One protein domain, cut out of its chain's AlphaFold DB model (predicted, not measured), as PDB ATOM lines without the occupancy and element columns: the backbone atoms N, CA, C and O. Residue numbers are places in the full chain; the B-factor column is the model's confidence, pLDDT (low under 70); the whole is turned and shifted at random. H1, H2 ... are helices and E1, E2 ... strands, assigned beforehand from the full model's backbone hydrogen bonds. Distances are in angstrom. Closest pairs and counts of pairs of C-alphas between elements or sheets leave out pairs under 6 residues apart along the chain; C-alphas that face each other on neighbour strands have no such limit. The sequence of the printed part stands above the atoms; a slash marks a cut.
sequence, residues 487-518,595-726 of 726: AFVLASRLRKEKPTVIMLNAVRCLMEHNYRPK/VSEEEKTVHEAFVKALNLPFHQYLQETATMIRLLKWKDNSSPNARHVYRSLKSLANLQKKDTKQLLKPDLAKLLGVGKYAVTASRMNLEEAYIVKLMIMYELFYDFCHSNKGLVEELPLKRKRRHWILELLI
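This is residues 487 to 518 and 595 to 726 of the 726 residues of a protein of Plasmopara viticola (UniProt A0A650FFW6). One long helix, H8, runs through the middle of a ball of shorter, mostly crossed helices: H2, H5, H6 and H7 pack round its first half, H4 packs on it farther along, and H3 packs crosswise on H4. From the far end of H8 a long stretch, residues 704 to 721, folds back to bring the short strand E1 beside H8. The printed part has 164 residues with eight named helices, H1 to H8, followed by E1, which pairs with no named strand; the class is mostly helix. It is compact, with a radius of gyration of the C-alphas of 15.1 A and spans of 45 by 32 by 32 A.

Find C-alpha 487 at (37.302, -4.059, -0.746); there H1 begins, residues 487 to 494. H2 follows at residues 501 to 511, 15.1 A long. Past the cut, look for H3 at residues 597 to 609, 18.0 A, H4 at 618 to 628, 15.0 A, and H5 at 639 to 651, 18.7 A. H6, residues 656 to 659, and H7, residues 664 to 668, are short. H8 starts at C-alpha 679, (53.341, 9.046, 4.186), and runs 36.5 A to residue 703. E1, residues 722 to 724, ends at C-alpha 724, (33.559, -15.635, 11.406).

Begin with H8, the hub, which touches five helices. Its residues 681 to 689 alone touch H2, the same way at a shallow tilt of 33 degrees, only just short of steep; the closest C-alphas are those of Ile 502 and Ala 685, 6.2 A apart. H8 touches H7 at Leu 667 and Ala 685, C-alphas 5.8 A, and H6 at Thr 656 and Leu 682, C-alphas 6.6 A. H5 touches H8 at a steep tilt of 50 degrees, opposite ways, with C-alphas 646 and 687 closest at 6.0 A. H4 touches residues 690 to 698 of H8 alone, C-alphas 624 and 694 being closest at 6.4 A. H3 touches H4 with residues 599 to 603 alone, about perpendicular at 80 degrees, closest at C-alphas 599 and 622, 5.4 A. H1 touches H2, C-alphas 487 and 503 closest at 5.6 A. The closest C-alphas of H8 and E1 are 699 and 724, 6.7 A apart. In H1, H2, H3, H4, H5 and H7 every O i to N i+4 pair is within hydrogen-bond range, in H8 20 of 21; H6 is too short for such a pair.

The two C-alphas farthest apart, Lys 672 and Glu 710, are 46.4 A apart. Residues 519 to 594 are not printed, and C-alphas 518 and 595 are 25.9 A apart across this cut. The link from H8 to E1 is long. Confidence is under 70 at residues 515 to 518 and 726.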
ATOM      1  N   ALA A 487      36.572  -5.258  -0.327       96.81
ATOM      2  CA  ALA A 487      37.302  -4.059  -0.746       96.81
ATOM      3  C   ALA A 487      36.380  -2.835  -0.936       96.81
ATOM      4  O   ALA A 487      36.755  -1.713  -0.588       96.81
ATOM      5  N   PHE A 488      35.150  -3.039  -1.421       97.06
ATOM      6  CA  PHE A 488      34.126  -1.992  -1.523       97.06
ATOM      7  C   PHE A 488      33.511  -1.648  -0.159       97.06
ATOM      8  O   PHE A 488      33.214  -0.479   0.096       97.06
ATOM      9  N   VAL A 489      33.381  -2.621   0.752       95.94
ATOM     10  CA  VAL A 489      32.970  -2.372   2.147       95.94
ATOM     11  C   VAL A 489      34.014  -1.512   2.870       95.94
ATOM     12  O   VAL A 489      33.645  -0.525   3.511       95.94
ATOM     13  N   LEU A 490      35.309  -1.810   2.703       96.06
ATOM     14  CA  LEU A 490      36.414  -0.962   3.168       96.06
ATOM     15  C   LEU A 490      36.327   0.452   2.584       96.06
ATOM     16  O   LEU A 490      36.299   1.418   3.348       96.06
ATOM     17  N   ALA A 491      36.219   0.587   1.258       96.88
ATOM     18  CA  ALA A 491      36.110   1.886   0.592       96.88
ATOM     19  C   ALA A 491      34.938   2.716   1.146       96.88
ATOM     20  O   ALA A 491      35.129   3.862   1.560       96.88
ATOM     21  N   SER A 492      33.754   2.107   1.250       95.75
ATOM     22  CA  SER A 492      32.536   2.738   1.762       95.75
ATOM     23  C   SER A 492      32.687   3.208   3.216       95.75
ATOM     24  O   SER A 492      32.441   4.383   3.513       95.75
ATOM     25  N   ARG A 493      33.181   2.343   4.119       94.50
ATOM     26  CA  ARG A 493      33.446   2.697   5.530       94.50
ATOM     27  C   ARG A 493      34.459   3.842   5.652       94.50
ATOM     28  O   ARG A 493      34.251   4.765   6.441       94.50
ATOM     29  N   LEU A 494      35.510   3.819   4.830       94.31
ATOM     30  CA  LEU A 494      36.579   4.824   4.801       94.31
ATOM     31  C   LEU A 494      36.206   6.111   4.041       94.31
ATOM     32  O   LEU A 494      36.960   7.089   4.097       94.31
ATOM     33  N   ARG A 495      35.014   6.153   3.425       95.56
ATOM     34  CA  ARG A 495      34.453   7.267   2.635       95.56
ATOM     35  C   ARG A 495      35.205   7.554   1.333       95.56
ATOM     36  O   ARG A 495      35.349   8.711   0.942       95.56
ATOM     37  N   LYS A 496      35.659   6.499   0.659       95.94
ATOM     38  CA  LYS A 496      36.177   6.546  -0.711       95.94
ATOM     39  C   LYS A 496      35.131   6.018  -1.687       95.94
ATOM     40  O   LYS A 496      34.422   5.067  -1.381       95.94
ATOM     41  N   GLU A 497      35.060   6.632  -2.865       96.81
ATOM     42  CA  GLU A 497      34.154   6.224  -3.950       96.81
ATOM     43  C   GLU A 497      34.478   4.813  -4.470       96.81
ATOM     44  O   GLU A 497      33.582   4.046  -4.814       96.81
ATOM     45  N   LYS A 498      35.771   4.469  -4.513       97.56
ATOM     46  CA  LYS A 498      36.308   3.218  -5.062       97.56
ATOM     47  C   LYS A 498      37.399   2.652  -4.136       97.56
ATOM     48  O   LYS A 498      38.044   3.437  -3.429       97.56
ATOM     49  N   PRO A 499      37.628   1.325  -4.123       98.00
ATOM     50  CA  PRO A 499      38.749   0.722  -3.406       98.00
ATOM     51  C   PRO A 499      40.092   1.236  -3.927       98.00
ATOM     52  O   PRO A 499      40.253   1.473  -5.124       98.00
ATOM     53  N   THR A 500      41.072   1.384  -3.039       98.12
ATOM     54  CA  THR A 500      42.464   1.645  -3.431       98.12
ATOM     55  C   THR A 500      43.242   0.347  -3.600       98.12
ATOM     56  O   THR A 500      42.843  -0.700  -3.092       98.12
ATOM     57  N   VAL A 501      44.402   0.425  -4.259       97.56
ATOM     58  CA  VAL A 501      45.337  -0.705  -4.390       97.56
ATOM     59  C   VAL A 501      45.702  -1.288  -3.016       97.56
ATOM     60  O   VAL A 501      45.743  -2.500  -2.870       97.56
ATOM     61  N   ILE A 502      45.838  -0.450  -1.981       98.06
ATOM     62  CA  ILE A 502      46.085  -0.881  -0.593       98.06
ATOM     63  C   ILE A 502      44.920  -1.724  -0.043       98.06
ATOM     64  O   ILE A 502      45.151  -2.761   0.568       98.06
ATOM     65  N   MET A 503      43.664  -1.327  -0.282       98.12
ATOM     66  CA  MET A 503      42.495  -2.121   0.136       98.12
ATOM     67  C   MET A 503      42.386  -3.438  -0.639       98.12
ATOM     68  O   MET A 503      41.988  -4.447  -0.066       98.12
ATOM     69  N   LEU A 504      42.745  -3.436  -1.926       97.62
ATOM     70  CA  LEU A 504      42.749  -4.633  -2.770       97.62
ATOM     71  C   LEU A 504      43.863  -5.610  -2.365       97.62
ATOM     72  O   LEU A 504      43.601  -6.803  -2.260       97.62
ATOM     73  N   ASN A 505      45.068  -5.111  -2.077       97.69
ATOM     74  CA  ASN A 505      46.186  -5.904  -1.562       97.69
ATOM     75  C   ASN A 505      45.865  -6.473  -0.175       97.69
ATOM     76  O   ASN A 505      46.041  -7.666   0.045       97.69
ATOM     77  N   ALA A 506      45.304  -5.653   0.723       97.12
ATOM     78  CA  ALA A 506      44.849  -6.109   2.031       97.12
ATOM     79  C   ALA A 506      43.817  -7.238   1.902       97.12
ATOM     80  O   ALA A 506      44.018  -8.291   2.489       97.12
ATOM     81  N   VAL A 507      42.756  -7.060   1.101       96.38
ATOM     82  CA  VAL A 507      41.707  -8.081   0.904       96.38
ATOM     83  C   VAL A 507      42.235  -9.337   0.214       96.38
ATOM     84  O   VAL A 507      41.842 -10.429   0.612       96.38
ATOM     85  N   ARG A 508      43.159  -9.215  -0.749       95.62
ATOM     86  CA  ARG A 508      43.834 -10.382  -1.335       95.62
ATOM     87  C   ARG A 508      44.626 -11.143  -0.274       95.62
ATOM     88  O   ARG A 508      44.456 -12.348  -0.168       95.62
ATOM     89  N   CYS A 509      45.372 -10.437   0.577       94.94
ATOM     90  CA  CYS A 509      46.059 -11.054   1.706       94.94
ATOM     91  C   CYS A 509      45.082 -11.762   2.659       94.94
ATOM     92  O   CYS A 509      45.471 -12.773   3.218       94.94
ATOM     93  N   LEU A 510      43.832 -11.298   2.839       94.62
ATOM     94  CA  LEU A 510      42.816 -12.041   3.611       94.62
ATOM     95  C   LEU A 510      42.359 -13.315   2.882       94.62
ATOM     96  O   LEU A 510      42.136 -14.329   3.526       94.62
ATOM     97  N   MET A 511      42.212 -13.275   1.553       92.75
ATOM     98  CA  MET A 511      41.801 -14.434   0.742       92.75
ATOM     99  C   MET A 511      42.898 -15.505   0.648       92.75
ATOM    100  O   MET A 511      42.596 -16.692   0.630       92.75
ATOM    101  N   GLU A 512      44.163 -15.086   0.626       92.19
ATOM    102  CA  GLU A 512      45.350 -15.950   0.701       92.19
ATOM    103  C   GLU A 512      45.611 -16.458   2.136       92.19
ATOM    104  O   GLU A 512      46.396 -17.386   2.343       92.19
ATOM    105  N   HIS A 513      44.976 -15.860   3.151       88.25
ATOM    106  CA  HIS A 513      45.229 -16.191   4.546       88.25
ATOM    107  C   HIS A 513      44.432 -17.416   5.001       88.25
ATOM    108  O   HIS A 513      43.227 -17.349   5.245       88.25
ATOM    109  N   ASN A 514      45.130 -18.528   5.229       76.62
ATOM    110  CA  ASN A 514      44.552 -19.713   5.857       76.62
ATOM    111  C   ASN A 514      44.178 -19.441   7.326       76.62
ATOM    112  O   ASN A 514      44.954 -19.689   8.255       76.62
ATOM    113  N   TYR A 515      42.943 -18.984   7.536       69.81
ATOM    114  CA  TYR A 515      42.282 -18.823   8.835       69.81
ATOM    115  C   TYR A 515      41.893 -20.156   9.500       69.81
ATOM    116  O   TYR A 515      40.881 -20.227  10.194       69.81
ATOM    117  N   ARG A 516      42.677 -21.231   9.331       63.16
ATOM    118  CA  ARG A 516      42.543 -22.360  10.260       63.16
ATOM    119  C   ARG A 516      42.817 -21.813  11.669       63.16
ATOM    120  O   ARG A 516      43.835 -21.130  11.834       63.16
ATOM    121  N   PRO A 517      41.964 -22.097  12.673       61.31
ATOM    122  CA  PRO A 517      42.327 -21.868  14.066       61.31
ATOM    123  C   PRO A 517      43.699 -22.485  14.310       61.31
ATOM    124  O   PRO A 517      43.967 -23.579  13.795       61.31
ATOM    125  N   LYS A 518      44.583 -21.794  15.043       57.66
ATOM    126  CA  LYS A 518      45.881 -22.388  15.352       57.66
ATOM    127  C   LYS A 518      45.596 -23.638  16.182       57.66
ATOM    128  O   LYS A 518      45.116 -23.525  17.308       57.66
ATOM    129  N   VAL A 595      48.069  -0.005  30.699       92.88
ATOM    130  CA  VAL A 595      47.331  -1.138  30.122       92.88
ATOM    131  C   VAL A 595      46.958  -2.130  31.220       92.88
ATOM    132  O   VAL A 595      47.825  -2.551  31.996       92.88
ATOM    133  N   SER A 596      45.673  -2.470  31.305       95.06
ATOM    134  CA  SER A 596      45.151  -3.346  32.354       95.06
ATOM    135  C   SER A 596      45.506  -4.817  32.107       95.06
ATOM    136  O   SER A 596      45.817  -5.229  30.990       95.06
ATOM    137  N   GLU A 597      45.431  -5.644  33.151       95.62
ATOM    138  CA  GLU A 597      45.612  -7.095  32.998       95.62
ATOM    139  C   GLU A 597      44.455  -7.740  32.198       95.62
ATOM    140  O   GLU A 597      44.675  -8.737  31.512       95.62
ATOM    141  N   GLU A 598      43.258  -7.124  32.186       95.50
ATOM    142  CA  GLU A 598      42.164  -7.459  31.250       95.50
ATOM    143  C   GLU A 598      42.620  -7.220  29.799       95.50
ATOM    144  O   GLU A 598      42.582  -8.135  28.978       95.50
ATOM    145  N   GLU A 599      43.120  -6.016  29.486       96.31
ATOM    146  CA  GLU A 599      43.572  -5.648  28.137       96.31
ATOM    147  C   GLU A 599      44.713  -6.567  27.641       96.31
ATOM    148  O   GLU A 599      44.765  -6.873  26.447       96.31
ATOM    149  N   LYS A 600      45.578  -7.074  28.537       96.94
ATOM    150  CA  LYS A 600      46.607  -8.085  28.214       96.94
ATOM    151  C   LYS A 600      46.038  -9.487  27.999       96.94
ATOM    152  O   LYS A 600      46.348 -10.102  26.983       96.94
ATOM    153  N   THR A 601      45.208  -9.985  28.916       97.19
ATOM    154  CA  THR A 601      44.607 -11.332  28.827       97.19
ATOM    155  C   THR A 601      43.780 -11.475  27.547       97.19
ATOM    156  O   THR A 601      43.899 -12.462  26.822       97.19
ATOM    157  N   VAL A 602      42.999 -10.445  27.208       97.19
ATOM    158  CA  VAL A 602      42.212 -10.386  25.968       97.19
ATOM    159  C   VAL A 602      43.108 -10.325  24.728       97.19
ATOM    160  O   VAL A 602      42.784 -10.937  23.711       97.19
ATOM    161  N   HIS A 603      44.244  -9.622  24.800       97.50
ATOM    162  CA  HIS A 603      45.223  -9.568  23.714       97.50
ATOM    163  C   HIS A 603      45.898 -10.921  23.465       97.50
ATOM    164  O   HIS A 603      45.910 -11.375  22.320       97.50
ATOM    165  N   GLU A 604      46.388 -11.601  24.508       96.75
ATOM    166  CA  GLU A 604      46.966 -12.943  24.359       96.75
ATOM    167  C   GLU A 604      45.923 -13.930  23.817       96.75
ATOM    168  O   GLU A 604      46.199 -14.641  22.852       96.75
ATOM    169  N   ALA A 605      44.704 -13.928  24.367       96.31
ATOM    170  CA  ALA A 605      43.630 -14.804  23.903       96.31
ATOM    171  C   ALA A 605      43.277 -14.566  22.421       96.31
ATOM    172  O   ALA A 605      43.122 -15.529  21.672       96.31
ATOM    173  N   PHE A 606      43.211 -13.307  21.971       96.06
ATOM    174  CA  PHE A 606      42.935 -12.958  20.571       96.06
ATOM    175  C   PHE A 606      44.050 -13.416  19.617       96.06
ATOM    176  O   PHE A 606      43.762 -14.003  18.573       96.06
ATOM    177  N   VAL A 607      45.317 -13.195  19.990       95.31
ATOM    178  CA  VAL A 607      46.499 -13.589  19.195       95.31
ATOM    179  C   VAL A 607      46.725 -15.108  19.208       95.31
ATOM    180  O   VAL A 607      47.265 -15.656  18.250       95.31
ATOM    181  N   LYS A 608      46.301 -15.810  20.265       94.44
ATOM    182  CA  LYS A 608      46.408 -17.272  20.388       94.44
ATOM    183  C   LYS A 608      45.281 -18.015  19.666       94.44
ATOM    184  O   LYS A 608      45.537 -19.064  19.083       94.44
ATOM    185  N   ALA A 609      44.049 -17.501  19.714       91.44
ATOM    186  CA  ALA A 609      42.879 -18.165  19.133       91.44
ATOM    187  C   ALA A 609      42.824 -18.071  17.600       91.44
ATOM    188  O   ALA A 609      42.365 -19.002  16.938       91.44
ATOM    189  N   LEU A 610      43.283 -16.953  17.031       88.31
ATOM    190  CA  LEU A 610      43.242 -16.705  15.594       88.31
ATOM    191  C   LEU A 610      44.653 -16.663  15.013       88.31
ATOM    192  O   LEU A 610      45.508 -15.923  15.485       88.31
ATOM    193  N   ASN A 611      44.862 -17.371  13.904       90.81
ATOM    194  CA  ASN A 611      45.943 -17.019  12.993       90.81
ATOM    195  C   ASN A 611      45.578 -15.649  12.382       90.81
ATOM    196  O   ASN A 611      44.581 -15.537  11.662       90.81
ATOM    197  N   LEU A 612      46.296 -14.586  12.757       93.50
ATOM    198  CA  LEU A 612      45.922 -13.210  12.424       93.50
ATOM    199  C   LEU A 612      46.587 -12.743  11.114       93.50
ATOM    200  O   LEU A 612      47.803 -12.866  10.962       93.50
ATOM    201  N   PRO A 613      45.833 -12.121  10.182       94.00
ATOM    202  CA  PRO A 613      46.362 -11.736   8.873       94.00
ATOM    203  C   PRO A 613      47.393 -10.604   8.965       94.00
ATOM    204  O   PRO A 613      48.268 -10.500   8.102       94.00
ATOM    205  N   PHE A 614      47.324  -9.790  10.022       96.06
ATOM    206  CA  PHE A 614      48.264  -8.718  10.341       96.06
ATOM    207  C   PHE A 614      48.706  -8.821  11.804       96.06
ATOM    208  O   PHE A 614      47.945  -9.283  12.656       96.06
ATOM    209  N   HIS A 615      49.920  -8.366  12.102       96.19
ATOM    210  CA  HIS A 615      50.489  -8.392  13.450       96.19
ATOM    211  C   HIS A 615      49.714  -7.443  14.382       96.19
ATOM    212  O   HIS A 615      49.735  -6.232  14.176       96.19
ATOM    213  N   GLN A 616      49.032  -7.953  15.408       96.38
ATOM    214  CA  GLN A 616      48.284  -7.125  16.362       96.38
ATOM    215  C   GLN A 616      49.195  -6.642  17.499       96.38
ATOM    216  O   GLN A 616      49.885  -7.452  18.111       96.38
ATOM    217  N   TYR A 617      49.132  -5.358  17.853       95.81
ATOM    218  CA  TYR A 617      49.815  -4.812  19.035       95.81
ATOM    219  C   TYR A 617      48.891  -4.699  20.262       95.81
ATOM    220  O   TYR A 617      47.664  -4.574  20.158       95.81
ATOM    221  N   LEU A 618      49.487  -4.676  21.457       95.44
ATOM    222  CA  LEU A 618      48.756  -4.541  22.720       95.44
ATOM    223  C   LEU A 618      47.985  -3.209  22.807       95.44
ATOM    224  O   LEU A 618      46.812  -3.204  23.171       95.44
ATOM    225  N   GLN A 619      48.586  -2.086  22.395       93.44
ATOM    226  CA  GLN A 619      47.937  -0.762  22.402       93.44
ATOM    227  C   GLN A 619      46.812  -0.640  21.362       93.44
ATOM    228  O   GLN A 619      45.821   0.058  21.598       93.44
ATOM    229  N   GLU A 620      46.931  -1.337  20.226       95.81
ATOM    230  CA  GLU A 620      45.822  -1.478  19.275       95.81
ATOM    231  C   GLU A 620      44.665  -2.204  19.964       95.81
ATOM    232  O   GLU A 620      43.544  -1.707  19.962       95.81
ATOM    233  N   THR A 621      44.951  -3.320  20.637       96.88
ATOM    234  CA  THR A 621      43.947  -4.149  21.321       96.88
ATOM    235  C   THR A 621      43.259  -3.412  22.471       96.88
ATOM    236  O   THR A 621      42.032  -3.375  22.510       96.88
ATOM    237  N   ALA A 622      44.015  -2.729  23.333       95.88
ATOM    238  CA  ALA A 622      43.488  -1.835  24.367       95.88
ATOM    239  C   ALA A 622      42.542  -0.774  23.773       95.88
ATOM    240  O   ALA A 622      41.423  -0.570  24.250       95.88
ATOM    241  N   THR A 623      42.933  -0.157  22.650       95.38
ATOM    242  CA  THR A 623      42.053   0.774  21.925       95.38
ATOM    243  C   THR A 623      40.786   0.071  21.431       95.38
ATOM    244  O   THR A 623      39.692   0.597  21.616       95.38
ATOM    245  N   MET A 624      40.893  -1.124  20.848       97.44
ATOM    246  CA  MET A 624      39.744  -1.889  20.348       97.44
ATOM    247  C   MET A 624      38.773  -2.305  21.467       97.44
ATOM    248  O   MET A 624      37.566  -2.163  21.282       97.44
ATOM    249  N   ILE A 625      39.259  -2.708  22.647       96.56
ATOM    250  CA  ILE A 625      38.423  -3.000  23.831       96.56
ATOM    251  C   ILE A 625      37.637  -1.759  24.255       96.56
ATOM    252  O   ILE A 625      36.423  -1.827  24.466       96.56
ATOM    253  N   ARG A 626      38.295  -0.595  24.293       95.25
ATOM    254  CA  ARG A 626      37.642   0.683  24.609       95.25
ATOM    255  C   ARG A 626      36.545   1.025  23.601       95.25
ATOM    256  O   ARG A 626      35.493   1.478  24.027       95.25
ATOM    257  N   LEU A 627      36.739   0.772  22.302       96.19
ATOM    258  CA  LEU A 627      35.693   0.955  21.275       96.19
ATOM    259  C   LEU A 627      34.545  -0.056  21.403       96.19
ATOM    260  O   LEU A 627      33.397   0.270  21.091       96.19
ATOM    261  N   LEU A 628      34.852  -1.271  21.856       96.00
ATOM    262  CA  LEU A 628      33.900  -2.367  21.985       96.00
ATOM    263  C   LEU A 628      32.946  -2.168  23.177       96.00
ATOM    264  O   LEU A 628      31.741  -2.388  23.030       96.00
ATOM    265  N   LYS A 629      33.453  -1.658  24.312       94.94
ATOM    266  CA  LYS A 629      32.661  -1.302  25.509       94.94
ATOM    267  C   LYS A 629      31.728  -0.085  25.307       94.94
ATOM    268  O   LYS A 629      30.965   0.270  26.206       94.94
ATOM    269  N   TRP A 630      31.707   0.560  24.129       92.12
ATOM    270  CA  TRP A 630      30.734   1.626  23.827       92.12
ATOM    271  C   TRP A 630      29.334   1.043  23.580       92.12
ATOM    272  O   TRP A 630      29.046   0.506  22.506       92.12
ATOM    273  N   LYS A 631      28.443   1.205  24.572       85.06
ATOM    274  CA  LYS A 631      27.048   0.704  24.587       85.06
ATOM    275  C   LYS A 631      26.285   1.009  23.287       85.06
ATOM    276  O   LYS A 631      25.584   0.149  22.745       85.06
ATOM    277  N   ASP A 632      26.510   2.203  22.739       83.94
ATOM    278  CA  ASP A 632      26.129   2.580  21.382       83.94
ATOM    279  C   ASP A 632      27.348   2.805  20.483       83.94
ATOM    280  O   ASP A 632      28.286   3.511  20.840       83.94
ATOM    281  N   ASN A 633      27.255   2.308  19.244       89.19
ATOM    282  CA  ASN A 633      28.236   2.489  18.166       89.19
ATOM    283  C   ASN A 633      29.542   1.667  18.249       89.19
ATOM    284  O   ASN A 633      30.504   2.030  17.574       89.19
ATOM    285  N   SER A 634      29.573   0.541  18.969       93.88
ATOM    286  CA  SER A 634      30.688  -0.429  18.931       93.88
ATOM    287  C   SER A 634      30.774  -1.274  17.643       93.88
ATOM    288  O   SER A 634      31.823  -1.835  17.345       93.88
ATOM    289  N   SER A 635      29.705  -1.373  16.842       95.12
ATOM    290  CA  SER A 635      29.703  -2.180  15.605       95.12
ATOM    291  C   SER A 635      30.754  -1.694  14.580       95.12
ATOM    292  O   SER A 635      30.837  -0.484  14.362       95.12
ATOM    293  N   PRO A 636      31.472  -2.577  13.846       94.88
ATOM    294  CA  PRO A 636      32.479  -2.192  12.842       94.88
ATOM    295  C   PRO A 636      31.957  -1.318  11.687       94.88
ATOM    296  O   PRO A 636      32.734  -0.671  10.985       94.88
ATOM    297  N   ASN A 637      30.636  -1.262  11.489       94.38
ATOM    298  CA  ASN A 637      29.987  -0.367  10.524       94.38
ATOM    299  C   ASN A 637      29.713   1.050  11.069       94.38
ATOM    300  O   ASN A 637      29.205   1.903  10.338       94.38
ATOM    301  N   ALA A 638      29.998   1.326  12.343       94.25
ATOM    302  CA  ALA A 638      29.704   2.612  12.954       94.25
ATOM    303  C   ALA A 638      30.726   3.690  12.556       94.25
ATOM    304  O   ALA A 638      31.938   3.521  12.676       94.25
ATOM    305  N   ARG A 639      30.227   4.877  12.181       93.25
ATOM    306  CA  ARG A 639      31.058   6.057  11.855       93.25
ATOM    307  C   ARG A 639      31.964   6.498  13.018       93.25
ATOM    308  O   ARG A 639      32.966   7.166  12.779       93.25
ATOM    309  N   HIS A 640      31.595   6.150  14.251       92.69
ATOM    310  CA  HIS A 640      32.428   6.291  15.445       92.69
ATOM    311  C   HIS A 640      33.740   5.501  15.303       92.69
ATOM    312  O   HIS A 640      34.799   6.119  15.283       92.69
ATOM    313  N   VAL A 641      33.665   4.176  15.140       94.38
ATOM    314  CA  VAL A 641      34.819   3.262  15.125       94.38
ATOM    315  C   VAL A 641      35.884   3.732  14.132       94.38
ATOM    316  O   VAL A 641      37.036   3.921  14.511       94.38
ATOM    317  N   TYR A 642      35.486   4.046  12.893       94.19
ATOM    318  CA  TYR A 642      36.403   4.597  11.888       94.19
ATOM    319  C   TYR A 642      37.085   5.897  12.351       94.19
ATOM    320  O   TYR A 642      38.296   6.038  12.188       94.19
ATOM    321  N   ARG A 643      36.349   6.850  12.944       95.19
ATOM    322  CA  ARG A 643      36.944   8.097  13.460       95.19
ATOM    323  C   ARG A 643      37.988   7.814  14.538       95.19
ATOM    324  O   ARG A 643      39.049   8.431  14.504       95.19
ATOM    325  N   SER A 644      37.707   6.891  15.452       94.44
ATOM    326  CA  SER A 644      38.594   6.565  16.569       94.44
ATOM    327  C   SER A 644      39.843   5.801  16.119       94.44
ATOM    328  O   SER A 644      40.950   6.204  16.467       94.44
ATOM    329  N   LEU A 645      39.702   4.789  15.254       95.25
ATOM    330  CA  LEU A 645      40.840   4.073  14.654       95.25
ATOM    331  C   LEU A 645      41.685   4.998  13.759       95.25
ATOM    332  O   LEU A 645      42.913   4.946  13.784       95.25
ATOM    333  N   LYS A 646      41.049   5.927  13.033       95.50
ATOM    334  CA  LYS A 646      41.765   6.999  12.328       95.50
ATOM    335  C   LYS A 646      42.461   7.961  13.295       95.50
ATOM    336  O   LYS A 646      43.516   8.480  12.952       95.50
ATOM    337  N   SER A 647      41.919   8.211  14.486       93.38
ATOM    338  CA  SER A 647      42.591   9.011  15.519       93.38
ATOM    339  C   SER A 647      43.849   8.306  16.043       93.38
ATOM    340  O   SER A 647      44.911   8.922  16.077       93.38
ATOM    341  N   LEU A 648      43.773   7.000  16.327       92.12
ATOM    342  CA  LEU A 648      44.930   6.170  16.690       92.12
ATOM    343  C   LEU A 648      46.030   6.240  15.612       92.12
ATOM    344  O   LEU A 648      47.165   6.622  15.900       92.12
ATOM    345  N   ALA A 649      45.663   6.028  14.344       93.12
ATOM    346  CA  ALA A 649      46.583   6.167  13.215       93.12
ATOM    347  C   ALA A 649      47.167   7.587  13.056       93.12
ATOM    348  O   ALA A 649      48.310   7.737  12.627       93.12
ATOM    349  N   ASN A 650      46.416   8.638  13.415       92.25
ATOM    350  CA  ASN A 650      46.920  10.015  13.442       92.25
ATOM    351  C   ASN A 650      47.950  10.243  14.559       92.25
ATOM    352  O   ASN A 650      48.918  10.969  14.335       92.25
ATOM    353  N   LEU A 651      47.753   9.651  15.740       90.38
ATOM    354  CA  LEU A 651      48.671   9.782  16.878       90.38
ATOM    355  C   LEU A 651      50.017   9.107  16.579       90.38
ATOM    356  O   LEU A 651      51.072   9.702  16.789       90.38
ATOM    357  N   GLN A 652      49.991   7.916  15.981       88.94
ATOM    358  CA  GLN A 652      51.186   7.128  15.647       88.94
ATOM    359  C   GLN A 652      51.875   7.557  14.331       88.94
ATOM    360  O   GLN A 652      52.657   6.801  13.750       88.94
ATOM    361  N   LYS A 653      51.636   8.790  13.850       86.62
ATOM    362  CA  LYS A 653      52.112   9.319  12.550       86.62
ATOM    363  C   LYS A 653      53.624   9.421  12.349       86.62
ATOM    364  O   LYS A 653      54.053   9.655  11.218       86.62
ATOM    365  N   LYS A 654      54.420   9.332  13.416       87.44
ATOM    366  CA  LYS A 654      55.892   9.357  13.338       87.44
ATOM    367  C   LYS A 654      56.459   7.959  13.098       87.44
ATOM    368  O   LYS A 654      57.339   7.791  12.261       87.44
ATOM    369  N   ASP A 655      55.887   6.967  13.771       90.19
ATOM    370  CA  ASP A 655      56.437   5.614  13.864       90.19
ATOM    371  C   ASP A 655      55.647   4.597  13.006       90.19
ATOM    372  O   ASP A 655      55.930   3.401  13.021       90.19
ATOM    373  N   THR A 656      54.690   5.056  12.183       90.94
ATOM    374  CA  THR A 656      53.811   4.212  11.338       90.94
ATOM    375  C   THR A 656      54.583   3.245  10.433       90.94
ATOM    376  O   THR A 656      54.132   2.128  10.202       90.94
ATOM    377  N   LYS A 657      55.772   3.629   9.939       94.00
ATOM    378  CA  LYS A 657      56.632   2.746   9.125       94.00
ATOM    379  C   LYS A 657      57.264   1.610   9.945       94.00
ATOM    380  O   LYS A 657      57.546   0.555   9.385       94.00
ATOM    381  N   GLN A 658      57.497   1.818  11.242       93.31
ATOM    382  CA  GLN A 658      58.009   0.790  12.152       93.31
ATOM    383  C   GLN A 658      56.874  -0.143  12.593       93.31
ATOM    384  O   GLN A 658      57.012  -1.353  12.451       93.31
ATOM    385  N   LEU A 659      55.724   0.417  12.991       91.94
ATOM    386  CA  LEU A 659      54.492  -0.329  13.299       91.94
ATOM    387  C   LEU A 659      54.006  -1.210  12.143       91.94
ATOM    388  O   LEU A 659      53.522  -2.314  12.355       91.94
ATOM    389  N   LEU A 660      54.117  -0.728  10.903       93.62
ATOM    390  CA  LEU A 660      53.755  -1.520   9.732       93.62
ATOM    391  C   LEU A 660      54.850  -2.489   9.284       93.62
ATOM    392  O   LEU A 660      54.577  -3.264   8.377       93.62
ATOM    393  N   LYS A 661      56.063  -2.494   9.857       94.81
ATOM    394  CA  LYS A 661      57.189  -3.307   9.353       94.81
ATOM    395  C   LYS A 661      56.843  -4.789   9.076       94.81
ATOM    396  O   LYS A 661      57.216  -5.230   7.990       94.81
ATOM    397  N   PRO A 662      56.143  -5.546   9.953       93.00
ATOM    398  CA  PRO A 662      55.761  -6.935   9.653       93.00
ATOM    399  C   PRO A 662      54.654  -7.058   8.587       93.00
ATOM    400  O   PRO A 662      54.601  -8.048   7.863       93.00
ATOM    401  N   ASP A 663      53.793  -6.048   8.451       96.00
ATOM    402  CA  ASP A 663      52.616  -6.066   7.569       96.00
ATOM    403  C   ASP A 663      52.843  -5.342   6.227       96.00
ATOM    404  O   ASP A 663      51.985  -5.364   5.342       96.00
ATOM    405  N   LEU A 664      53.984  -4.664   6.061       95.06
ATOM    406  CA  LEU A 664      54.190  -3.661   5.015       95.06
ATOM    407  C   LEU A 664      54.092  -4.257   3.608       95.06
ATOM    408  O   LEU A 664      53.455  -3.665   2.739       95.06
ATOM    409  N   ALA A 665      54.679  -5.439   3.402       95.00
ATOM    410  CA  ALA A 665      54.627  -6.157   2.130       95.00
ATOM    411  C   ALA A 665      53.210  -6.662   1.800       95.00
ATOM    412  O   ALA A 665      52.804  -6.620   0.641       95.00
ATOM    413  N   LYS A 666      52.428  -7.063   2.815       96.69
ATOM    414  CA  LYS A 666      51.027  -7.497   2.660       96.69
ATOM    415  C   LYS A 666      50.122  -6.330   2.247       96.69
ATOM    416  O   LYS A 666      49.311  -6.453   1.336       96.69
ATOM    417  N   LEU A 667      50.273  -5.181   2.911       97.12
ATOM    418  CA  LEU A 667      49.390  -4.019   2.740       97.12
ATOM    419  C   LEU A 667      49.766  -3.144   1.536       97.12
ATOM    420  O   LEU A 667      48.882  -2.679   0.815       97.12
ATOM    421  N   LEU A 668      51.061  -2.906   1.298       97.44
ATOM    422  CA  LEU A 668      51.518  -2.160   0.121       97.44
ATOM    423  C   LEU A 668      51.658  -3.046  -1.123       97.44
ATOM    424  O   LEU A 668      51.627  -2.507  -2.223       97.44
ATOM    425  N   GLY A 669      51.727  -4.370  -0.975       95.81
ATOM    426  CA  GLY A 669      51.853  -5.323  -2.079       95.81
ATOM    427  C   GLY A 669      53.273  -5.452  -2.634       95.81
ATOM    428  O   GLY A 669      54.183  -4.695  -2.291       95.81
ATOM    429  N   VAL A 670      53.446  -6.426  -3.530       94.06
ATOM    430  CA  VAL A 670      54.724  -6.785  -4.165       94.06
ATOM    431  C   VAL A 670      54.567  -6.775  -5.694       94.06
ATOM    432  O   VAL A 670      53.465  -6.953  -6.226       94.06
ATOM    433  N   GLY A 671      55.664  -6.533  -6.420       94.56
ATOM    434  CA  GLY A 671      55.694  -6.537  -7.887       94.56
ATOM    435  C   GLY A 671      54.732  -5.518  -8.506       94.56
ATOM    436  O   GLY A 671      54.666  -4.370  -8.074       94.56
ATOM    437  N   LYS A 672      53.940  -5.944  -9.500       93.81
ATOM    438  CA  LYS A 672      52.994  -5.086 -10.247       93.81
ATOM    439  C   LYS A 672      51.865  -4.453  -9.413       93.81
ATOM    440  O   LYS A 672      51.141  -3.611  -9.933       93.81
ATOM    441  N   TYR A 673      51.708  -4.844  -8.146       92.88
ATOM    442  CA  TYR A 673      50.744  -4.252  -7.209       92.88
ATOM    443  C   TYR A 673      51.407  -3.458  -6.070       92.88
ATOM    444  O   TYR A 673      50.705  -3.029  -5.155       92.88
ATOM    445  N   ALA A 674      52.733  -3.275  -6.106       96.44
ATOM    446  CA  ALA A 674      53.478  -2.560  -5.077       96.44
ATOM    447  C   ALA A 674      53.162  -1.055  -5.082       96.44
ATOM    448  O   ALA A 674      53.389  -0.340  -6.061       96.44
ATOM    449  N   VAL A 675      52.670  -0.561  -3.952       97.00
ATOM    450  CA  VAL A 675      52.395   0.853  -3.695       97.00
ATOM    451  C   VAL A 675      53.607   1.479  -3.007       97.00
ATOM    452  O   VAL A 675      54.129   0.943  -2.032       97.00
ATOM    453  N   THR A 676      54.058   2.646  -3.473       97.06
ATOM    454  CA  THR A 676      55.197   3.340  -2.851       97.06
ATOM    455  C   THR A 676      54.905   3.678  -1.386       97.06
ATOM    456  O   THR A 676      53.809   4.132  -1.046       97.06
ATOM    457  N   ALA A 677      55.892   3.504  -0.501       96.69
ATOM    458  CA  ALA A 677      55.766   3.730   0.946       96.69
ATOM    459  C   ALA A 677      55.743   5.228   1.337       96.69
ATOM    460  O   ALA A 677      56.468   5.672   2.230       96.69
ATOM    461  N   SER A 678      54.925   6.024   0.642       96.56
ATOM    462  CA  SER A 678      54.673   7.430   0.952       96.56
ATOM    463  C   SER A 678      53.930   7.578   2.284       96.56
ATOM    464  O   SER A 678      53.218   6.673   2.722       96.56
ATOM    465  N   ARG A 679      54.028   8.755   2.915       94.94
ATOM    466  CA  ARG A 679      53.341   9.046   4.186       94.94
ATOM    467  C   ARG A 679      51.826   8.814   4.117       94.94
ATOM    468  O   ARG A 679      51.262   8.291   5.072       94.94
ATOM    469  N   MET A 680      51.182   9.172   3.003       95.81
ATOM    470  CA  MET A 680      49.737   8.974   2.819       95.81
ATOM    471  C   MET A 680      49.389   7.488   2.683       95.81
ATOM    472  O   MET A 680      48.419   7.027   3.277       95.81
ATOM    473  N   ASN A 681      50.216   6.730   1.958       97.00
ATOM    474  CA  ASN A 681      50.018   5.297   1.742       97.00
ATOM    475  C   ASN A 681      50.261   4.496   3.032       97.00
ATOM    476  O   ASN A 681      49.532   3.551   3.306       97.00
ATOM    477  N   LEU A 682      51.226   4.905   3.865       96.69
ATOM    478  CA  LEU A 682      51.452   4.334   5.199       96.69
ATOM    479  C   LEU A 682      50.290   4.633   6.162       96.69
ATOM    480  O   LEU A 682      49.822   3.732   6.851       96.69
ATOM    481  N   GLU A 683      49.790   5.875   6.186       96.31
ATOM    482  CA  GLU A 683      48.613   6.251   6.985       96.31
ATOM    483  C   GLU A 683      47.366   5.458   6.556       96.31
ATOM    484  O   GLU A 683      46.621   4.963   7.401       96.31
ATOM    485  N   GLU A 684      47.156   5.279   5.250       97.25
ATOM    486  CA  GLU A 684      46.051   4.480   4.720       97.25
ATOM    487  C   GLU A 684      46.198   2.984   5.009       97.25
ATOM    488  O   GLU A 684      45.244   2.381   5.495       97.25
ATOM    489  N   ALA A 685      47.371   2.393   4.766       97.69
ATOM    490  CA  ALA A 685      47.650   0.991   5.073       97.69
ATOM    491  C   ALA A 685      47.400   0.678   6.553       97.69
ATOM    492  O   ALA A 685      46.781  -0.338   6.872       97.69
ATOM    493  N   TYR A 686      47.797   1.584   7.449       97.56
ATOM    494  CA  TYR A 686      47.572   1.418   8.879       97.56
ATOM    495  C   TYR A 686      46.089   1.530   9.265       97.56
ATOM    496  O   TYR A 686      45.576   0.701  10.012       97.56
ATOM    497  N   ILE A 687      45.351   2.483   8.685       97.44
ATOM    498  CA  ILE A 687      43.895   2.592   8.881       97.44
ATOM    499  C   ILE A 687      43.154   1.362   8.321       97.44
ATOM    500  O   ILE A 687      42.191   0.901   8.937       97.44
ATOM    501  N   VAL A 688      43.589   0.812   7.182       97.75
ATOM    502  CA  VAL A 688      43.017  -0.407   6.582       97.75
ATOM    503  C   VAL A 688      43.273  -1.625   7.473       97.75
ATOM    504  O   VAL A 688      42.312  -2.323   7.793       97.75
ATOM    505  N   LYS A 689      44.511  -1.825   7.957       97.56
ATOM    506  CA  LYS A 689      44.844  -2.841   8.974       97.56
ATOM    507  C   LYS A 689      43.905  -2.733  10.177       97.56
ATOM    508  O   LYS A 689      43.181  -3.680  10.469       97.56
ATOM    509  N   LEU A 690      43.862  -1.569  10.830       97.44
ATOM    510  CA  LEU A 690      43.054  -1.350  12.034       97.44
ATOM    511  C   LEU A 690      41.558  -1.633  11.807       97.44
ATOM    512  O   LEU A 690      40.913  -2.222  12.673       97.44
ATOM    513  N   MET A 691      41.004  -1.262  10.647       97.25
ATOM    514  CA  MET A 691      39.604  -1.549  10.298       97.25
ATOM    515  C   MET A 691      39.308  -3.045  10.121       97.25
ATOM    516  O   MET A 691      38.207  -3.476  10.463       97.25
ATOM    517  N   ILE A 692      40.248  -3.817   9.568       96.88
ATOM    518  CA  ILE A 692      40.099  -5.267   9.369       96.88
ATOM    519  C   ILE A 692      40.253  -5.993  10.710       96.88
ATOM    520  O   ILE A 692      39.399  -6.794  11.086       96.88
ATOM    521  N   MET A 693      41.305  -5.655  11.460       97.25
ATOM    522  CA  MET A 693      41.604  -6.259  12.759       97.25
ATOM    523  C   MET A 693      40.492  -5.993  13.780       97.25
ATOM    524  O   MET A 693      40.109  -6.908  14.503       97.25
ATOM    525  N   TYR A 694      39.886  -4.798  13.777       97.56
ATOM    526  CA  TYR A 694      38.723  -4.522  14.623       97.56
ATOM    527  C   TYR A 694      37.488  -5.358  14.257       97.56
ATOM    528  O   TYR A 694      36.692  -5.672  15.137       97.56
ATOM    529  N   GLU A 695      37.293  -5.734  12.989       95.94
ATOM    530  CA  GLU A 695      36.148  -6.571  12.614       95.94
ATOM    531  C   GLU A 695      36.321  -8.029  13.070       95.94
ATOM    532  O   GLU A 695      35.360  -8.602  13.585       95.94
ATOM    533  N   LEU A 696      37.544  -8.576  12.999       95.31
ATOM    534  CA  LEU A 696      37.895  -9.855  13.637       95.31
ATOM    535  C   LEU A 696      37.727  -9.791  15.160       95.31
ATOM    536  O   LEU A 696      37.099 -10.665  15.754       95.31
ATOM    537  N   PHE A 697      38.250  -8.735  15.790       96.75
ATOM    538  CA  PHE A 697      38.186  -8.534  17.237       96.75
ATOM    539  C   PHE A 697      36.741  -8.419  17.752       96.75
ATOM    540  O   PHE A 697      36.382  -9.010  18.770       96.75
ATOM    541  N   TYR A 698      35.885  -7.710  17.008       96.56
ATOM    542  CA  TYR A 698      34.460  -7.564  17.304       96.56
ATOM    543  C   TYR A 698      33.721  -8.909  17.321       96.56
ATOM    544  O   TYR A 698      32.898  -9.146  18.208       96.56
ATOM    545  N   ASP A 699      34.002  -9.796  16.362       95.19
ATOM    546  CA  ASP A 699      33.427 -11.143  16.368       95.19
ATOM    547  C   ASP A 699      34.008 -12.000  17.492       95.19
ATOM    548  O   ASP A 699      33.234 -12.581  18.254       95.19
ATOM    549  N   PHE A 700      35.338 -12.018  17.639       95.62
ATOM    550  CA  PHE A 700      36.043 -12.780  18.671       95.62
ATOM    551  C   PHE A 700      35.489 -12.510  20.076       95.62
ATOM    552  O   PHE A 700      35.086 -13.451  20.761       95.62
ATOM    553  N   CYS A 701      35.398 -11.245  20.497       96.38
ATOM    554  CA  CYS A 701      34.915 -10.899  21.835       96.38
ATOM    555  C   CYS A 701      33.409 -11.137  22.019       96.38
ATOM    556  O   CYS A 701      32.987 -11.544  23.098       96.38
ATOM    557  N   HIS A 702      32.572 -10.928  20.995       95.38
ATOM    558  CA  HIS A 702      31.136 -11.206  21.129       95.38
ATOM    559  C   HIS A 702      30.791 -12.699  21.183       95.38
ATOM    560  O   HIS A 702      29.703 -13.041  21.658       95.38
ATOM    561  N   SER A 703      31.692 -13.564  20.721       94.81
ATOM    562  CA  SER A 703      31.604 -15.014  20.911       94.81
ATOM    563  C   SER A 703      32.206 -15.428  22.258       94.81
ATOM    564  O   SER A 703      31.568 -16.143  23.023       94.81
ATOM    565  N   ASN A 704      33.369 -14.877  22.618       94.88
ATOM    566  CA  ASN A 704      34.059 -15.125  23.887       94.88
ATOM    567  C   ASN A 704      33.654 -14.106  24.969       94.88
ATOM    568  O   ASN A 704      34.491 -13.388  25.517       94.88
ATOM    569  N   LYS A 705      32.353 -14.036  25.288       92.75
ATOM    570  CA  LYS A 705      31.780 -13.018  26.199       92.75
ATOM    571  C   LYS A 705      32.358 -13.027  27.621       92.75
ATOM    572  O   LYS A 705      32.215 -12.033  28.316       92.75
ATOM    573  N   GLY A 706      32.983 -14.124  28.052       94.94
ATOM    574  CA  GLY A 706      33.668 -14.215  29.345       94.94
ATOM    575  C   GLY A 706      35.039 -13.527  29.394       94.94
ATOM    576  O   GLY A 706      35.590 -13.389  30.476       94.94
ATOM    577  N   LEU A 707      35.599 -13.098  28.252       95.44
ATOM    578  CA  LEU A 707      36.899 -12.412  28.205       95.44
ATOM    579  C   LEU A 707      36.800 -10.893  28.398       95.44
ATOM    580  O   LEU A 707      37.796 -10.268  28.738       95.44
ATOM    581  N   VAL A 708      35.639 -10.286  28.133       94.75
ATOM    582  CA  VAL A 708      35.438  -8.833  28.229       94.75
ATOM    583  C   VAL A 708      34.095  -8.568  28.891       94.75
ATOM    584  O   VAL A 708      33.054  -8.975  28.378       94.75
ATOM    585  N   GLU A 709      34.101  -7.852  30.011       93.69
ATOM    586  CA  GLU A 709      32.873  -7.539  30.746       93.69
ATOM    587  C   GLU A 709      32.041  -6.421  30.079       93.69
ATOM    588  O   GLU A 709      32.531  -5.637  29.263       93.69
ATOM    589  N   GLU A 710      30.754  -6.348  30.441       92.81
ATOM    590  CA  GLU A 710      29.761  -5.361  29.969       92.81
ATOM    591  C   GLU A 710      29.574  -5.224  28.437       92.81
ATOM    592  O   GLU A 710      29.112  -4.184  27.952       92.81
ATOM    593  N   LEU A 711      29.880  -6.256  27.638       95.12
ATOM    594  CA  LEU A 711      29.705  -6.166  26.182       95.12
ATOM    595  C   LEU A 711      28.253  -5.837  25.768       95.12
ATOM    596  O   LEU A 711      27.318  -6.532  26.178       95.12
ATOM    597  N   PRO A 712      28.035  -4.840  24.884       93.94
ATOM    598  CA  PRO A 712      26.713  -4.578  24.323       93.94
ATOM    599  C   PRO A 712      26.233  -5.743  23.445       93.94
ATOM    600  O   PRO A 712      27.020  -6.548  22.953       93.94
ATOM    601  N   LEU A 713      24.926  -5.818  23.180       94.19
ATOM    602  CA  LEU A 713      24.369  -6.846  22.294       94.19
ATOM    603  C   LEU A 713      24.987  -6.770  20.882       94.19
ATOM    604  O   LEU A 713      24.976  -5.706  20.254       94.19
ATOM    605  N   LYS A 714      25.483  -7.912  20.372       94.44
ATOM    606  CA  LYS A 714      26.083  -8.045  19.029       94.44
ATOM    607  C   LYS A 714      25.094  -7.542  17.971       94.44
ATOM    608  O   LYS A 714      24.027  -8.124  17.776       94.44
ATOM    609  N   ARG A 715      25.424  -6.445  17.281       92.12
ATOM    610  CA  ARG A 715      24.520  -5.823  16.295       92.12
ATOM    611  C   ARG A 715      24.691  -6.505  14.939       92.12
ATOM    612  O   ARG A 715      25.795  -6.501  14.393       92.12
ATOM    613  N   LYS A 716      23.601  -7.038  14.367       89.25
ATOM    614  CA  LYS A 716      23.614  -7.677  13.038       89.25
ATOM    615  C   LYS A 716      24.169  -6.708  11.986       89.25
ATOM    616  O   LYS A 716      23.584  -5.656  11.718       89.25
ATOM    617  N   ARG A 717      25.317  -7.058  11.402       86.62
ATOM    618  CA  ARG A 717      25.977  -6.272  10.353       86.62
ATOM    619  C   ARG A 717      25.189  -6.395   9.046       86.62
ATOM    620  O   ARG A 717      24.758  -7.484   8.691       86.62
ATOM    621  N   ARG A 718      25.023  -5.284   8.317       83.31
ATOM    622  CA  ARG A 718      24.512  -5.300   6.927       83.31
ATOM    623  C   ARG A 718      25.618  -5.502   5.894       83.31
ATOM    624  O   ARG A 718      25.360  -6.016   4.818       83.31
ATOM    625  N   HIS A 719      26.834  -5.076   6.231       87.38
ATOM    626  CA  HIS A 719      28.028  -5.204   5.405       87.38
ATOM    627  C   HIS A 719      29.178  -5.662   6.302       87.38
ATOM    628  O   HIS A 719      29.349  -5.120   7.401       87.38
ATOM    629  N   TRP A 720      29.961  -6.625   5.838       88.38
ATOM    630  CA  TRP A 720      31.112  -7.182   6.538       88.38
ATOM    631  C   TRP A 720      32.288  -7.324   5.566       88.38
ATOM    632  O   TRP A 720      32.088  -7.499   4.363       88.38
ATOM    633  N   ILE A 721      33.510  -7.169   6.074       86.31
ATOM    634  CA  ILE A 721      34.751  -7.502   5.356       86.31
ATOM    635  C   ILE A 721      35.039  -8.994   5.561       86.31
ATOM    636  O   ILE A 721      35.370  -9.703   4.614       86.31
ATOM    637  N   LEU A 722      34.862  -9.443   6.806       86.38
ATOM    638  CA  LEU A 722      35.065 -10.805   7.282       86.38
ATOM    639  C   LEU A 722      33.834 -11.253   8.076       86.38
ATOM    640  O   LEU A 722      33.270 -10.463   8.840       86.38
ATOM    641  N   GLU A 723      33.443 -12.510   7.908       85.69
ATOM    642  CA  GLU A 723      32.419 -13.179   8.709       85.69
ATOM    643  C   GLU A 723      33.051 -14.428   9.332       85.69
ATOM    644  O   GLU A 723      33.428 -15.358   8.623       85.69
ATOM    645  N   LEU A 724      33.223 -14.423  10.660       80.56
ATOM    646  CA  LEU A 724      33.559 -15.635  11.406       80.56
ATOM    647  C   LEU A 724      32.336 -16.561  11.364       80.56
ATOM    648  O   LEU A 724      31.313 -16.233  11.971       80.56
ATOM    649  N   LEU A 725      32.447 -17.698  10.676       75.62
ATOM    650  CA  LEU A 725      31.541 -18.824  10.892       75.62
ATOM    651  C   LEU A 725      31.952 -19.519  12.197       75.62
ATOM    652  O   LEU A 725      33.133 -19.817  12.395       75.62
ATOM    653  N   ILE A 726      30.978 -19.691  13.090       65.25
ATOM    654  CA  ILE A 726      31.055 -20.260  14.446       65.25
ATOM    655  C   ILE A 726      29.705 -20.924  14.710       65.25
ATOM    656  O   ILE A 726      28.700 -20.296  14.292       65.25
TER     657      ILE A 726